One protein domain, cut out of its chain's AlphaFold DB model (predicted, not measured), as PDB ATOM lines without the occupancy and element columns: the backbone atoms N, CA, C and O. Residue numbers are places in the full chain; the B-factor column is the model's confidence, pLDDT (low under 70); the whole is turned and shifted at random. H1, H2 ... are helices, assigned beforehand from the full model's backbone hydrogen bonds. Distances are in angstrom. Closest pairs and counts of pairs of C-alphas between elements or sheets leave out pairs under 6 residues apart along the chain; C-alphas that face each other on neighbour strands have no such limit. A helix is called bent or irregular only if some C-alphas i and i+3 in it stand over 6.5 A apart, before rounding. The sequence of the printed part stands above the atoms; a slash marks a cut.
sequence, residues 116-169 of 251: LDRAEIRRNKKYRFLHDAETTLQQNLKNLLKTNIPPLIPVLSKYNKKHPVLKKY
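AT A GLANCE: This is residues 116 to 169 of the 251 residues of an uncharacterized protein of Erysipelatoclostridium ramosum (UniProt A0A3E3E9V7). One long helix, H1, makes the length of the printed part, and the remaining printed residues, 146 to 169, fold back along one side of it as a loose arm that includes the short helix H2. After H2 the last stretch, residues 159 to 169, crosses H1 and ends beyond it, while the turn at residues 143 to 149, of which 143 to 145 belong to H1, sticks out at one end. The printed part has 54 residues with two named helices, H1 then H2, and no named strand; the class is all helix. The whole is loose, with a radius of gyration of the C-alphas of 13.9 A, and only just flat, with spans of 44 by 23 by 13 A.

IN THESE COORDINATES: H1 is residues 116 to 145, from C-alpha 116 at (-67.525, 56.290, 203.745) to C-alpha 145 at (-71.156, 50.617, 161.188), 43.1 A. H2 is residues 154 to 158 and ends with C-alpha 158 at (-73.562, 44.218, 184.430). H2 is neither bent nor irregular, but only just: C-alphas 155 and 158 are 6.4 A apart.

HOW THE PARTS SIT: H1 and H2 are only just apart, their closest C-alphas being 8.4 A from each other. Eight residues make a short link between them. In H1 every O i to N i+4 pair is within hydrogen-bond range. In H2 0 of 1 such pairs is, and 1 of 2 O i to N i+3 pairs is.

THE WHOLE: The two C-alphas farthest apart are those of Leu 116 and Lys 146, at 44.5 A. The C-alphas of Leu 116 and Tyr 169, the first and last printed, are 19.0 A apart. The printed part has no cut. Its mean pLDDT is 74.7, and residues 147 to 165 are under 70.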
ATOM      1  N   LEU A 116     -66.384  56.672 204.579       85.06
ATOM      2  CA  LEU A 116     -67.525  56.290 203.745       85.06
ATOM      3  C   LEU A 116     -67.715  57.282 202.595       85.06
ATOM      4  O   LEU A 116     -67.778  56.853 201.444       85.06
ATOM      5  N   ASP A 117     -67.671  58.583 202.889       86.00
ATOM      6  CA  ASP A 117     -67.800  59.640 201.877       86.00
ATOM      7  C   ASP A 117     -66.694  59.517 200.819       86.00
ATOM      8  O   ASP A 117     -66.959  59.492 199.617       86.00
ATOM      9  N   ARG A 118     -65.439  59.316 201.250       88.50
ATOM     10  CA  ARG A 118     -64.309  59.096 200.330       88.50
ATOM     11  C   ARG A 118     -64.478  57.841 199.472       88.50
ATOM     12  O   ARG A 118     -64.051  57.816 198.316       88.50
ATOM     13  N   ALA A 119     -65.044  56.767 200.019       86.88
ATOM     14  CA  ALA A 119     -65.327  55.555 199.250       86.88
ATOM     15  C   ALA A 119     -66.441  55.789 198.218       86.88
ATOM     16  O   ALA A 119     -66.350  55.305 197.090       86.88
ATOM     17  N   GLU A 120     -67.469  56.555 198.569       84.81
ATOM     18  CA  GLU A 120     -68.560  56.921 197.670       84.81
ATOM     19  C   GLU A 120     -68.096  57.838 196.533       84.81
ATOM     20  O   GLU A 120     -68.355  57.547 195.365       84.81
ATOM     21  N   ILE A 121     -67.298  58.862 196.843       86.44
ATOM     22  CA  ILE A 121     -66.694  59.755 195.848       86.44
ATOM     23  C   ILE A 121     -65.799  58.970 194.880       86.44
ATOM     24  O   ILE A 121     -65.889  59.158 193.663       86.44
ATOM     25  N   ARG A 122     -64.965  58.047 195.386       86.19
ATOM     26  CA  ARG A 122     -64.125  57.182 194.535       86.19
ATOM     27  C   ARG A 122     -64.961  56.292 193.618       86.19
ATOM     28  O   ARG A 122     -64.655  56.201 192.429       86.19
ATOM     29  N   ARG A 123     -66.027  55.672 194.141       83.75
ATOM     30  CA  ARG A 123     -66.966  54.869 193.339       83.75
ATOM     31  C   ARG A 123     -67.624  55.710 192.249       83.75
ATOM     32  O   ARG A 123     -67.631  55.282 191.102       83.75
ATOM     33  N   ASN A 124     -68.070  56.925 192.570       85.06
ATOM     34  CA  ASN A 124     -68.662  57.841 191.599       85.06
ATOM     35  C   ASN A 124     -67.667  58.281 190.507       85.06
ATOM     36  O   ASN A 124     -68.024  58.339 189.334       85.06
ATOM     37  N   LYS A 125     -66.400  58.559 190.859       84.12
ATOM     38  CA  LYS A 125     -65.358  58.890 189.869       84.12
ATOM     39  C   LYS A 125     -65.105  57.717 188.917       84.12
ATOM     40  O   LYS A 125     -65.063  57.920 187.709       84.12
ATOM     41  N   LYS A 126     -64.983  56.498 189.458       82.38
ATOM     42  CA  LYS A 126     -64.836  55.271 188.661       82.38
ATOM     43  C   LYS A 126     -66.057  55.036 187.768       82.38
ATOM     44  O   LYS A 126     -65.891  54.697 186.605       82.38
ATOM     45  N   TYR A 127     -67.259  55.243 188.303       80.31
ATOM     46  CA  TYR A 127     -68.512  55.121 187.563       80.31
ATOM     47  C   TYR A 127     -68.545  56.071 186.362       80.31
ATOM     48  O   TYR A 127     -68.693  55.595 185.241       80.31
ATOM     49  N   ARG A 128     -68.324  57.377 186.580       80.25
ATOM     50  CA  ARG A 128     -68.302  58.381 185.504       80.25
ATOM     51  C   ARG A 128     -67.258  58.073 184.440       80.25
ATOM     52  O   ARG A 128     -67.603  58.028 183.273       80.25
ATOM     53  N   PHE A 129     -66.031  57.751 184.846       83.81
ATOM     54  CA  PHE A 129     -64.981  57.369 183.900       83.81
ATOM     55  C   PHE A 129     -65.396  56.191 183.005       83.81
ATOM     56  O   PHE A 129     -65.219  56.243 181.792       83.81
ATOM     57  N   LEU A 130     -65.972  55.136 183.594       80.56
ATOM     58  CA  LEU A 130     -66.453  53.984 182.829       80.56
ATOM     59  C   LEU A 130     -67.620  54.362 181.909       80.56
ATOM     60  O   LEU A 130     -67.651  53.901 180.776       80.56
ATOM     61  N   HIS A 131     -68.544  55.205 182.375       78.19
ATOM     62  CA  HIS A 131     -69.673  55.682 181.574       78.19
ATOM     63  C   HIS A 131     -69.217  56.509 180.363       78.19
ATOM     64  O   HIS A 131     -69.672  56.280 179.244       78.19
ATOM     65  N   ASP A 132     -68.282  57.434 180.571       81.44
ATOM     66  CA  ASP A 132     -67.747  58.313 179.529       81.44
ATOM     67  C   ASP A 132     -66.959  57.506 178.478       81.44
ATOM     68  O   ASP A 132     -67.121  57.698 177.272       81.44
ATOM     69  N   ALA A 133     -66.147  56.538 178.919       82.25
ATOM     70  CA  ALA A 133     -65.429  55.640 178.014       82.25
ATOM     71  C   ALA A 133     -66.397  54.805 177.162       82.25
ATOM     72  O   ALA A 133     -66.206  54.628 175.960       82.25
ATOM     73  N   GLU A 134     -67.461  54.306 177.782       77.44
ATOM     74  CA  GLU A 134     -68.431  53.444 177.126       77.44
ATOM     75  C   GLU A 134     -69.303  54.201 176.114       77.44
ATOM     76  O   GLU A 134     -69.470  53.740 174.986       77.44
ATOM     77  N   THR A 135     -69.796  55.389 176.472       77.75
ATOM     78  CA  THR A 135     -70.542  56.268 175.550       77.75
ATOM     79  C   THR A 135     -69.698  56.648 174.334       77.75
ATOM     80  O   THR A 135     -70.188  56.600 173.205       77.75
ATOM     81  N   THR A 136     -68.406  56.919 174.537       82.88
ATOM     82  CA  THR A 136     -67.454  57.176 173.448       82.88
ATOM     83  C   THR A 136     -67.307  55.960 172.524       82.88
ATOM     84  O   THR A 136     -67.376  56.095 171.301       82.88
ATOM     85  N   LEU A 137     -67.157  54.754 173.084       81.62
ATOM     86  CA  LEU A 137     -67.062  53.516 172.301       81.62
ATOM     87  C   LEU A 137     -68.339  53.229 171.505       81.62
ATOM     88  O   LEU A 137     -68.255  52.899 170.322       81.62
ATOM     89  N   GLN A 138     -69.514  53.383 172.121       79.25
ATOM     90  CA  GLN A 138     -70.796  53.214 171.432       79.25
ATOM     91  C   GLN A 138     -70.924  54.173 170.243       79.25
ATOM     92  O   GLN A 138     -71.333  53.759 169.159       79.25
ATOM     93  N   GLN A 139     -70.538  55.438 170.430       81.25
ATOM     94  CA  GLN A 139     -70.593  56.444 169.375       81.25
ATOM     95  C   GLN A 139     -69.633  56.110 168.225       81.25
ATOM     96  O   GLN A 139     -70.020  56.182 167.058       81.25
ATOM     97  N   ASN A 140     -68.411  55.677 168.541       83.75
ATOM     98  CA  ASN A 140     -67.434  55.254 167.538       83.75
ATOM     99  C   ASN A 140     -67.930  54.046 166.731       83.75
ATOM    100  O   ASN A 140     -67.814  54.041 165.507       83.75
ATOM    101  N   LEU A 141     -68.538  53.051 167.384       79.00
ATOM    102  CA  LEU A 141     -69.112  51.884 166.704       79.00
ATOM    103  C   LEU A 141     -70.312  52.249 165.827       79.00
ATOM    104  O   LEU A 141     -70.419  51.752 164.709       79.00
ATOM    105  N   LYS A 142     -71.193  53.137 166.302       79.44
ATOM    106  CA  LYS A 142     -72.321  53.655 165.515       79.44
ATOM    107  C   LYS A 142     -71.833  54.329 164.229       79.44
ATOM    108  O   LYS A 142     -72.359  54.059 163.152       79.44
ATOM    109  N   ASN A 143     -70.801  55.166 164.342       81.56
ATOM    110  CA  ASN A 143     -70.198  55.856 163.203       81.56
ATOM    111  C   ASN A 143     -69.523  54.875 162.228       81.56
ATOM    112  O   ASN A 143     -69.679  55.021 161.018       81.56
ATOM    113  N   LEU A 144     -68.815  53.863 162.746       80.75
ATOM    114  CA  LEU A 144     -68.127  52.849 161.940       80.75
ATOM    115  C   LEU A 144     -69.110  51.980 161.145       80.75
ATOM    116  O   LEU A 144     -68.905  51.732 159.960       80.75
ATOM    117  N   LEU A 145     -70.182  51.526 161.792       79.69
ATOM    118  CA  LEU A 145     -71.156  50.617 161.188       79.69
ATOM    119  C   LEU A 145     -72.191  51.344 160.322       79.69
ATOM    120  O   LEU A 145     -72.940  50.689 159.603       79.69
ATOM    121  N   LYS A 146     -72.252  52.685 160.383       77.81
ATOM    122  CA  LYS A 146     -73.289  53.514 159.734       77.81
ATOM    123  C   LYS A 146     -74.715  53.021 160.030       77.81
ATOM    124  O   LYS A 146     -75.633  53.231 159.240       77.81
ATOM    125  N   THR A 147     -74.913  52.354 161.165       69.19
ATOM    126  CA  THR A 147     -76.209  51.821 161.577       69.19
ATOM    127  C   THR A 147     -76.910  52.795 162.514       69.19
ATOM    128  O   THR A 147     -76.310  53.391 163.409       69.19
ATOM    129  N   ASN A 148     -78.230  52.914 162.368       65.81
ATOM    130  CA  ASN A 148     -79.061  53.648 163.330       65.81
ATOM    131  C   ASN A 148     -79.283  52.866 164.636       65.81
ATOM    132  O   ASN A 148     -79.735  53.438 165.626       65.81
ATOM    133  N   ILE A 149     -78.942  51.574 164.645       62.59
ATOM    134  CA  ILE A 149     -79.086  50.674 165.785       62.59
ATOM    135  C   ILE A 149     -77.680  50.426 166.355       62.59
ATOM    136  O   ILE A 149     -76.866  49.787 165.678       62.59
ATOM    137  N   PRO A 150     -77.350  50.958 167.547       59.22
ATOM    138  CA  PRO A 150     -76.038  50.757 168.146       59.22
ATOM    139  C   PRO A 150     -75.866  49.282 168.554       59.22
ATOM    140  O   PRO A 150     -76.773  48.718 169.175       59.22
ATOM    141  N   PRO A 151     -74.729  48.635 168.235       63.34
ATOM    142  CA  PRO A 151     -74.458  47.275 168.692       63.34
ATOM    143  C   PRO A 151     -74.366  47.244 170.224       63.34
ATOM    144  O   PRO A 151     -73.676  48.056 170.843       63.34
ATOM    145  N   LEU A 152     -75.078  46.305 170.850       58.88
ATOM    146  CA  LEU A 152     -75.118  46.165 172.304       58.88
ATOM    147  C   LEU A 152     -73.767  45.630 172.814       58.88
ATOM    148  O   LEU A 152     -73.458  44.452 172.640       58.88
ATOM    149  N   ILE A 153     -72.953  46.474 173.454       63.34
ATOM    150  CA  ILE A 153     -71.665  46.044 174.023       63.34
ATOM    151  C   ILE A 153     -71.921  45.215 175.306       63.34
ATOM    152  O   ILE A 153     -72.525  45.732 176.244       63.34
ATOM    153  N   PRO A 154     -71.435  43.965 175.440       57.12
ATOM    154  CA  PRO A 154     -71.746  43.074 176.574       57.12
ATOM    155  C   PRO A 154     -71.358  43.600 177.968       57.12
ATOM    156  O   PRO A 154     -71.982  43.225 178.968       57.12
ATOM    157  N   VAL A 155     -70.367  44.497 178.048       57.56
ATOM    158  CA  VAL A 155     -69.899  45.144 179.293       57.56
ATOM    159  C   VAL A 155     -71.038  45.899 180.008       57.56
ATOM    160  O   VAL A 155     -71.075  45.942 181.239       57.56
ATOM    161  N   LEU A 156     -72.031  46.385 179.253       51.06
ATOM    162  CA  LEU A 156     -73.223  47.093 179.742       51.06
ATOM    163  C   LEU A 156     -74.203  46.249 180.552       51.06
ATOM    164  O   LEU A 156     -74.949  46.794 181.366       51.06
ATOM    165  N   SER A 157     -74.246  44.935 180.331       49.59
ATOM    166  CA  SER A 157     -75.261  44.069 180.955       49.59
ATOM    167  C   SER A 157     -75.099  43.950 182.476       49.59
ATOM    168  O   SER A 157     -76.071  43.706 183.187       49.59
ATOM    169  N   LYS A 158     -73.882  44.188 182.991       54.44
ATOM    170  CA  LYS A 158     -73.562  44.218 184.430       54.44
ATOM    171  C   LYS A 158     -73.582  45.624 185.035       54.44
ATOM    172  O   LYS A 158     -73.361  45.771 186.239       54.44
ATOM    173  N   TYR A 159     -73.809  46.663 184.234       59.22
ATOM    174  CA  TYR A 159     -73.739  48.039 184.705       59.22
ATOM    175  C   TYR A 159     -74.986  48.389 185.524       59.22
ATOM    176  O   TYR A 159     -76.121  48.262 185.060       59.22
ATOM    177  N   ASN A 160     -74.799  48.839 186.767       58.22
ATOM    178  CA  ASN A 160     -75.923  49.247 187.600       58.22
ATOM    179  C   ASN A 160     -76.458  50.604 187.120       58.22
ATOM    180  O   ASN A 160     -75.997  51.659 187.558       58.22
ATOM    181  N   LYS A 161     -77.472  50.571 186.247       57.19
ATOM    182  CA  LYS A 161     -78.179  51.763 185.742       57.19
ATOM    183  C   LYS A 161     -78.795  52.631 186.850       57.19
ATOM    184  O   LYS A 161     -79.171  53.763 186.587       57.19
ATOM    185  N   LYS A 162     -78.902  52.119 188.082       59.19
ATOM    186  CA  LYS A 162     -79.446  52.837 189.244       59.19
ATOM    187  C   LYS A 162     -78.368  53.440 190.154       59.19
ATOM    188  O   LYS A 162     -78.688  53.818 191.276       59.19
ATOM    189  N   HIS A 163     -77.100  53.492 189.738       64.94
ATOM    190  CA  HIS A 163     -76.051  54.117 190.549       64.94
ATOM    191  C   HIS A 163     -76.306  55.635 190.675       64.94
ATOM    192  O   HIS A 163     -76.296  56.330 189.659       64.94
ATOM    193  N   PRO A 164     -76.496  56.185 191.888       65.50
ATOM    194  CA  PRO A 164     -76.681  57.621 192.066       65.50
ATOM    195  C   PRO A 164     -75.363  58.352 191.774       65.50
ATOM    196  O   PRO A 164     -74.341  58.126 192.424       65.50
ATOM    197  N   VAL A 165     -75.356  59.204 190.751       69.88
ATOM    198  CA  VAL A 165     -74.188  60.021 190.401       69.88
ATOM    199  C   VAL A 165     -74.150  61.229 191.331       69.88
ATOM    200  O   VAL A 165     -75.031  62.084 191.270       69.88
ATOM    201  N   LEU A 166     -73.126  61.330 192.186       79.94
ATOM    202  CA  LEU A 166     -72.972  62.518 193.039       79.94
ATOM    203  C   LEU A 166     -72.667  63.745 192.174       79.94
ATOM    204  O   LEU A 166     -71.722  63.724 191.372       79.94
ATOM    205  N   LYS A 167     -73.432  64.815 192.397       84.12
ATOM    206  CA  LYS A 167     -73.230  66.142 191.806       84.12
ATOM    207  C   LYS A 167     -72.064  66.855 192.503       84.12
ATOM    208  O   LYS A 167     -71.860  66.688 193.702       84.12
ATOM    209  N   LYS A 168     -71.290  67.631 191.738       87.94
ATOM    210  CA  LYS A 168     -70.345  68.609 192.294       87.94
ATOM    211  C   LYS A 168     -71.027  69.969 192.384       87.94
ATOM    212  O   LYS A 168     -71.722  70.356 191.446       87.94
ATOM    213  N   TYR A 169     -70.776  70.682 193.468       88.44
ATOM    214  CA  TYR A 169     -71.266  72.031 193.717       88.44
ATOM    215  C   TYR A 169     -70.093  73.004 193.668       88.44
ATOM    216  O   TYR A 169     -68.972  72.635 194.021       88.44
TER     217      TYR A 169